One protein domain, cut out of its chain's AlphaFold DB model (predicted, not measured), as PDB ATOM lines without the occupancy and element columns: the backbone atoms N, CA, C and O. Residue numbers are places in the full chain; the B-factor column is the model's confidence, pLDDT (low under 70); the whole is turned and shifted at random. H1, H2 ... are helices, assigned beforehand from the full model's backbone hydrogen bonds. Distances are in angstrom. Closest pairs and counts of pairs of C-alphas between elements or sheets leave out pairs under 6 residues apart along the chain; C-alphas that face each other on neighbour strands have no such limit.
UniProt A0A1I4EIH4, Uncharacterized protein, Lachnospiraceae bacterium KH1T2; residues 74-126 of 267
ATOM      1  N   THR A  74     -17.420  -7.320  92.946       71.06
ATOM      2  CA  THR A  74     -16.618  -8.319  93.662       71.06
ATOM      3  C   THR A  74     -15.487  -8.882  92.800       71.06
ATOM      4  O   THR A  74     -14.362  -8.986  93.284       71.06
ATOM      5  N   ASP A  75     -15.739  -9.182  91.520       74.31
ATOM      6  CA  ASP A  75     -14.693  -9.622  90.579       74.31
ATOM      7  C   ASP A  75     -13.644  -8.525  90.385       74.31
ATOM      8  O   ASP A  75     -12.439  -8.776  90.358       74.31
ATOM      9  N   PHE A  76     -14.108  -7.279  90.311       75.19
ATOM     10  CA  PHE A  76     -13.252  -6.111  90.223       75.19
ATOM     11  C   PHE A  76     -12.364  -5.948  91.465       75.19
ATOM     12  O   PHE A  76     -11.163  -5.690  91.341       75.19
ATOM     13  N   GLN A  77     -12.929  -6.131  92.662       70.62
ATOM     14  CA  GLN A  77     -12.167  -6.084  93.905       70.62
ATOM     15  C   GLN A  77     -11.122  -7.207  93.964       70.62
ATOM     16  O   GLN A  77      -9.970  -6.941  94.289       70.62
ATOM     17  N   LEU A  78     -11.478  -8.422  93.545       77.94
ATOM     18  CA  LEU A  78     -10.555  -9.557  93.475       77.94
ATOM     19  C   LEU A  78      -9.379  -9.301  92.515       77.94
ATOM     20  O   LEU A  78      -8.221  -9.550  92.857       77.94
ATOM     21  N   LEU A  79      -9.659  -8.789  91.313       82.94
ATOM     22  CA  LEU A  79      -8.625  -8.432  90.336       82.94
ATOM     23  C   LEU A  79      -7.749  -7.284  90.846       82.94
ATOM     24  O   LEU A  79      -6.532  -7.302  90.658       82.94
ATOM     25  N   SER A  80      -8.356  -6.310  91.526       77.38
ATOM     26  CA  SER A  80      -7.637  -5.204  92.149       77.38
ATOM     27  C   SER A  80      -6.694  -5.707  93.235       77.38
ATOM     28  O   SER A  80      -5.517  -5.357  93.207       77.38
ATOM     29  N   ASP A  81      -7.148  -6.595  94.119       76.56
ATOM     30  CA  ASP A  81      -6.321  -7.205  95.162       76.56
ATOM     31  C   ASP A  81      -5.142  -7.981  94.555       76.56
ATOM     32  O   ASP A  81      -3.996  -7.807  94.977       76.56
ATOM     33  N   ALA A  82      -5.378  -8.766  93.499       82.00
ATOM     34  CA  ALA A  82      -4.317  -9.490  92.796       82.00
ATOM     35  C   ALA A  82      -3.235  -8.551  92.230       82.00
ATOM     36  O   ALA A  82      -2.047  -8.877  92.264       82.00
ATOM     37  N   VAL A  83      -3.623  -7.373  91.731       83.38
ATOM     38  CA  VAL A  83      -2.691  -6.361  91.211       83.38
ATOM     39  C   VAL A  83      -1.983  -5.623  92.346       83.38
ATOM     40  O   VAL A  83      -0.761  -5.476  92.304       83.38
ATOM     41  N   ILE A  84      -2.722  -5.191  93.367       75.00
ATOM     42  CA  ILE A  84      -2.233  -4.450  94.539       75.00
ATOM     43  C   ILE A  84      -1.161  -5.250  95.275       75.00
ATOM     44  O   ILE A  84      -0.084  -4.721  95.563       75.00
ATOM     45  N   TYR A  85      -1.442  -6.529  95.529       73.12
ATOM     46  CA  TYR A  85      -0.560  -7.442  96.253       73.12
ATOM     47  C   TYR A  85       0.394  -8.214  95.338       73.12
ATOM     48  O   TYR A  85       1.135  -9.087  95.801       73.12
ATOM     49  N   SER A  86       0.428  -7.885  94.042       73.44
ATOM     50  CA  SER A  86       1.392  -8.486  93.131       73.44
ATOM     51  C   SER A  86       2.807  -8.090  93.527       73.44
ATOM     52  O   SER A  86       3.240  -6.951  93.337       73.44
ATOM     53  N   LYS A  87       3.572  -9.081  93.991       66.38
ATOM     54  CA  LYS A  87       5.003  -8.944  94.284       66.38
ATOM     55  C   LYS A  87       5.831  -8.604  93.053       66.38
ATOM     56  O   LYS A  87       7.008  -8.344  93.225       66.38
ATOM     57  N   HIS A  88       5.259  -8.665  91.845       64.75
ATOM     58  CA  HIS A  88       5.971  -8.501  90.579       64.75
ATOM     59  C   HIS A  88       5.839  -7.115  89.954       64.75
ATOM     60  O   HIS A  88       6.634  -6.752  89.090       64.75
ATOM     61  N   LEU A  89       4.869  -6.322  90.400       67.38
ATOM     62  CA  LEU A  89       4.556  -5.044  89.785       67.38
ATOM     63  C   LEU A  89       5.169  -3.894  90.586       67.38
ATOM     64  O   LEU A  89       4.925  -3.733  91.784       67.38
ATOM     65  N   SER A  90       5.919  -3.031  89.898       69.56
ATOM     66  CA  SER A  90       6.307  -1.742  90.472       69.56
ATOM     67  C   SER A  90       5.058  -0.942  90.850       69.56
ATOM     68  O   SER A  90       3.997  -1.119  90.250       69.56
ATOM     69  N   GLN A  91       5.168  -0.033  91.820       71.31
ATOM     70  CA  GLN A  91       4.037   0.803  92.237       71.31
ATOM     71  C   GLN A  91       3.409   1.550  91.049       71.31
ATOM     72  O   GLN A  91       2.192   1.550  90.895       71.31
ATOM     73  N   LYS A  92       4.244   2.099  90.155       74.94
ATOM     74  CA  LYS A  92       3.787   2.744  88.918       74.94
ATOM     75  C   LYS A  92       2.959   1.789  88.058       74.94
ATOM     76  O   LYS A  92       1.880   2.150  87.607       74.94
ATOM     77  N   ARG A  93       3.434   0.555  87.858       76.44
ATOM     78  CA  ARG A  93       2.725  -0.422  87.027       76.44
ATOM     79  C   ARG A  93       1.439  -0.928  87.681       76.44
ATOM     80  O   ARG A  93       0.470  -1.166  86.968       76.44
ATOM     81  N   ARG A  94       1.413  -1.069  89.011       79.06
ATOM     82  CA  ARG A  94       0.186  -1.382  89.762       79.06
ATOM     83  C   ARG A  94      -0.871  -0.313  89.520       79.06
ATOM     84  O   ARG A  94      -1.978  -0.662  89.135       79.06
ATOM     85  N   LEU A  95      -0.498   0.961  89.655       79.31
ATOM     86  CA  LEU A  95      -1.387   2.090  89.381       79.31
ATOM     87  C   LEU A  95      -1.918   2.069  87.943       79.31
ATOM     88  O   LEU A  95      -3.127   2.086  87.759       79.31
ATOM     89  N   GLU A  96      -1.043   1.918  86.945       82.50
ATOM     90  CA  GLU A  96      -1.456   1.847  85.533       82.50
ATOM     91  C   GLU A  96      -2.447   0.704  85.249       82.50
ATOM     92  O   GLU A  96      -3.373   0.858  84.455       82.50
ATOM     93  N   ILE A  97      -2.236  -0.479  85.839       84.75
ATOM     94  CA  ILE A  97      -3.121  -1.633  85.626       84.75
ATOM     95  C   ILE A  97      -4.448  -1.427  86.355       84.75
ATOM     96  O   ILE A  97      -5.498  -1.708  85.785       84.75
ATOM     97  N   LEU A  98      -4.410  -0.912  87.582       81.94
ATOM     98  CA  LEU A  98      -5.611  -0.601  88.348       81.94
ATOM     99  C   LEU A  98      -6.464   0.459  87.643       81.94
ATOM    100  O   LEU A  98      -7.670   0.278  87.530       81.94
ATOM    101  N   GLU A  99      -5.852   1.513  87.100       79.69
ATOM    102  CA  GLU A  99      -6.527   2.521  86.271       79.69
ATOM    103  C   GLU A  99      -7.233   1.896  85.066       79.69
ATOM    104  O   GLU A  99      -8.400   2.188  84.806       79.69
ATOM    105  N   LYS A 100      -6.560   0.983  84.357       83.62
ATOM    106  CA  LYS A 100      -7.157   0.266  83.221       83.62
ATOM    107  C   LYS A 100      -8.311  -0.634  83.640       83.62
ATOM    108  O   LYS A 100      -9.322  -0.662  82.945       83.62
ATOM    109  N   LEU A 101      -8.174  -1.346  84.757       81.44
ATOM    110  CA  LEU A 101      -9.248  -2.173  85.302       81.44
ATOM    111  C   LEU A 101     -10.459  -1.303  85.671       81.44
ATOM    112  O   LEU A 101     -11.580  -1.667  85.334       81.44
ATOM    113  N   MET A 102     -10.244  -0.149  86.314       76.12
ATOM    114  CA  MET A 102     -11.313   0.780  86.717       76.12
ATOM    115  C   MET A 102     -12.027   1.406  85.519       76.12
ATOM    116  O   MET A 102     -13.251   1.543  85.513       76.12
ATOM    117  N   ALA A 103     -11.271   1.763  84.480       75.12
ATOM    118  CA  ALA A 103     -11.840   2.237  83.227       75.12
ATOM    119  C   ALA A 103     -12.681   1.143  82.549       75.12
ATOM    120  O   ALA A 103     -13.793   1.416  82.101       75.12
ATOM    121  N   ALA A 104     -12.184  -0.100  82.526       73.38
ATOM    122  CA  ALA A 104     -12.895  -1.245  81.960       73.38
ATOM    123  C   ALA A 104     -14.162  -1.621  82.750       73.38
ATOM    124  O   ALA A 104     -15.123  -2.098  82.155       73.38
ATOM    125  N   SER A 105     -14.205  -1.367  84.061       67.94
ATOM    126  CA  SER A 105     -15.381  -1.613  84.906       67.94
ATOM    127  C   SER A 105     -16.408  -0.469  84.899       67.94
ATOM    128  O   SER A 105     -17.316  -0.461  85.728       67.94
ATOM    129  N   GLY A 106     -16.248   0.540  84.034       69.88
ATOM    130  CA  GLY A 106     -17.148   1.697  83.970       69.88
ATOM    131  C   GLY A 106     -17.053   2.640  85.176       69.88
ATOM    132  O   GLY A 106     -17.966   3.432  85.407       69.88
ATOM    133  N   GLN A 107     -15.961   2.582  85.950       67.81
ATOM    134  CA  GLN A 107     -15.734   3.416  87.138       67.81
ATOM    135  C   GLN A 107     -14.477   4.295  86.988       67.81
ATOM    136  O   GLN A 107     -13.515   4.140  87.741       67.81
ATOM    137  N   PRO A 108     -14.458   5.266  86.056       63.12
ATOM    138  CA  PRO A 108     -13.257   6.048  85.739       63.12
ATOM    139  C   PRO A 108     -12.693   6.865  86.918       63.12
ATOM    140  O   PRO A 108     -11.508   7.183  86.914       63.12
ATOM    141  N   ASN A 109     -13.502   7.154  87.947       65.50
ATOM    142  CA  ASN A 109     -13.099   7.951  89.115       65.50
ATOM    143  C   ASN A 109     -12.807   7.107  90.372       65.50
ATOM    144  O   ASN A 109     -12.604   7.656  91.455       65.50
ATOM    145  N   ALA A 110     -12.802   5.772  90.278       64.19
ATOM    146  CA  ALA A 110     -12.574   4.915  91.444       64.19
ATOM    147  C   ALA A 110     -11.155   5.069  92.040       64.19
ATOM    148  O   ALA A 110     -10.972   4.844  93.239       64.19
ATOM    149  N   THR A 111     -10.187   5.573  91.263       63.66
ATOM    150  CA  THR A 111      -8.837   5.969  91.719       63.66
ATOM    151  C   THR A 111      -8.866   7.073  92.777       63.66
ATOM    152  O   THR A 111      -7.965   7.178  93.610       63.66
ATOM    153  N   GLU A 112      -9.897   7.922  92.765       69.19
ATOM    154  CA  GLU A 112     -10.020   9.043  93.695       69.19
ATOM    155  C   GLU A 112     -10.630   8.642  95.038       69.19
ATOM    156  O   GLU A 112     -10.546   9.410  96.007       69.19
ATOM    157  N   SER A 113     -11.219   7.449  95.106       68.19
ATOM    158  CA  SER A 113     -11.868   6.942  96.306       68.19
ATOM    159  C   SER A 113     -10.878   6.769  97.463       68.19
ATOM    160  O   SER A 113      -9.686   6.495  97.293       68.19
ATOM    161  N   LEU A 114     -11.393   6.922  98.685       69.94
ATOM    162  CA  LEU A 114     -10.598   6.764  99.900       69.94
ATOM    163  C   LEU A 114     -10.070   5.330 100.050       69.94
ATOM    164  O   LEU A 114      -8.924   5.146 100.447       69.94
ATOM    165  N   TRP A 115     -10.881   4.333  99.683       70.62
ATOM    166  CA  TRP A 115     -10.482   2.924  99.625       70.62
ATOM    167  C   TRP A 115      -9.214   2.738  98.777       70.62
ATOM    168  O   TRP A 115      -8.230   2.189  99.272       70.62
ATOM    169  N   PHE A 116      -9.193   3.273  97.551       69.44
ATOM    170  CA  PHE A 116      -8.073   3.100  96.624       69.44
ATOM    171  C   PHE A 116      -6.791   3.736  97.159       69.44
ATOM    172  O   PHE A 116      -5.730   3.112  97.196       69.44
ATOM    173  N   LYS A 117      -6.904   4.984  97.625       70.12
ATOM    174  CA  LYS A 117      -5.782   5.754  98.173       70.12
ATOM    175  C   LYS A 117      -5.168   5.075  99.397       70.12
ATOM    176  O   LYS A 117      -3.944   5.063  99.522       70.12
ATOM    177  N   THR A 118      -5.993   4.497 100.270       66.81
ATOM    178  CA  THR A 118      -5.532   3.769 101.460       66.81
ATOM    179  C   THR A 118      -4.832   2.471 101.077       66.81
ATOM    180  O   THR A 118      -3.691   2.260 101.476       66.81
ATOM    181  N   ILE A 119      -5.444   1.638 100.230       66.12
ATOM    182  CA  ILE A 119      -4.860   0.336  99.884       66.12
ATOM    183  C   ILE A 119      -3.557   0.485  99.088       66.12
ATOM    184  O   ILE A 119      -2.593  -0.233  99.349       66.12
ATOM    185  N   ILE A 120      -3.469   1.436  98.151       66.62
ATOM    186  CA  ILE A 120      -2.214   1.689  97.430       66.62
ATOM    187  C   ILE A 120      -1.104   2.114  98.390       66.62
ATOM    188  O   ILE A 120       0.022   1.632  98.261       66.62
ATOM    189  N   LYS A 121      -1.421   2.986  99.352       66.62
ATOM    190  CA  LYS A 121      -0.469   3.443 100.362       66.62
ATOM    191  C   LYS A 121       0.021   2.279 101.230       66.62
ATOM    192  O   LYS A 121       1.227   2.116 101.362       66.62
ATOM    193  N   ASP A 122      -0.881   1.434 101.720       63.12
ATOM    194  CA  ASP A 122      -0.534   0.295 102.580       63.12
ATOM    195  C   ASP A 122       0.201  -0.818 101.803       63.12
ATOM    196  O   ASP A 122       1.078  -1.505 102.324       63.12
ATOM    197  N   SER A 123      -0.095  -0.970 100.509       60.72
ATOM    198  CA  SER A 123       0.586  -1.924  99.624       60.72
ATOM    199  C   SER A 123       1.985  -1.478  99.177       60.72
ATOM    200  O   SER A 123       2.726  -2.274  98.583       60.72
ATOM    201  N   ALA A 124       2.356  -0.215  99.409       58.41
ATOM    202  CA  ALA A 124       3.689   0.291  99.095       58.41
ATOM    203  C   ALA A 124       4.758  -0.363  99.990       58.41
ATOM    204  O   ALA A 124       5.847  -0.654  99.502       58.41
ATOM    205  N   ASP A 125       4.400  -0.698 101.234       53.44
ATOM    206  CA  ASP A 125       5.300  -1.300 102.228       53.44
ATOM    207  C   ASP A 125       5.463  -2.825 102.067       53.44
ATOM    208  O   ASP A 125       6.444  -3.408 102.528       53.44
ATOM    209  N   ILE A 126       4.526  -3.490 101.382       50.88
ATOM    210  CA  ILE A 126       4.497  -4.959 101.214       50.88
ATOM    211  C   ILE A 126       5.229  -5.402  99.934       50.88
ATOM    212  O   ILE A 126       5.644  -6.555  99.787       50.88
TER     213      ILE A 126
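AT A GLANCE: This is residues 74 to 126 of the 267 residues of an uncharacterized protein of Lachnospiraceae bacterium KH1T2 (UniProt A0A1I4EIH4). A helical hairpin, H1 and H2 side by side, has a third helix, H3, laid over one side of the pair, so that the centres of the three make a triangle and the helices run roughly along the domain's length, H1 and H3 one way and H2 back. H3 comes closest to the hairpin near its own last residues and draws away from it toward its beginning, where the link of residues 105 to 113 leads over from the end of H2. The printed part has 53 residues with three named helices, in the order H1, H2, H3, and no named strand; its class is all helix. It is compact, with a radius of gyration of the C-alphas of 10.1 A, and rounded, with spans of 28 by 20 by 20 A.

HOW THE PARTS SIT: H1, residues 74 to 84, touches H2, residues 91 to 104, and the two form a helical hairpin. They run opposite ways at a shallow tilt of 18 degrees, with 8 pairs of C-alphas within 8 A; the closest C-alphas, those of Val 83 and Arg 94, are 5.9 A apart. H3, residues 114 to 124, and H1 only just touch, with 3 pairs of C-alphas within 8 A, the closest being those of Ile 84 and Ser 123 at 6.3 A. These two run the same way at a shallow tilt of 33 degrees, only just short of steep. H2 and H3 are close but not clearly touching: their closest C-alphas, those of Gln 91 and Ala 124, are 6.9 A apart. H2 and H3 run opposite ways at a shallow tilt of 32 degrees. Centre to centre, H1 and H2 are 10.8 A apart, while H3 is 13.0 A from each of them. In H1, H2 and H3 every pair of backbone O i and N i+4 is within hydrogen-bond range.

IN THESE COORDINATES: H1 begins at C-alpha 74, at (-16.618, -8.319, 93.662), and measures 14.9 A from first to last C-alpha. H2, the longest helix with 14 residues, begins at C-alpha 91, at (4.037, 0.803, 92.237), and measures 19.9 A. H3, 15.7 A long, ends at C-alpha 124, at (3.689, 0.291, 99.095).

THE WHOLE: The C-alphas of Gly 106 and Asp 125 are the two farthest apart, at 29.1 A. The printed part runs from residue 74 to residue 126 and has no cut. The links from H1 to H2, of 6 residues, and from H2 to H3, of 9 residues, are both short. The mean pLDDT of the printed part is 71.6, and it is under 70 in residues 87 to 90, 105 to 114, 116 and 118 to 126 of this model.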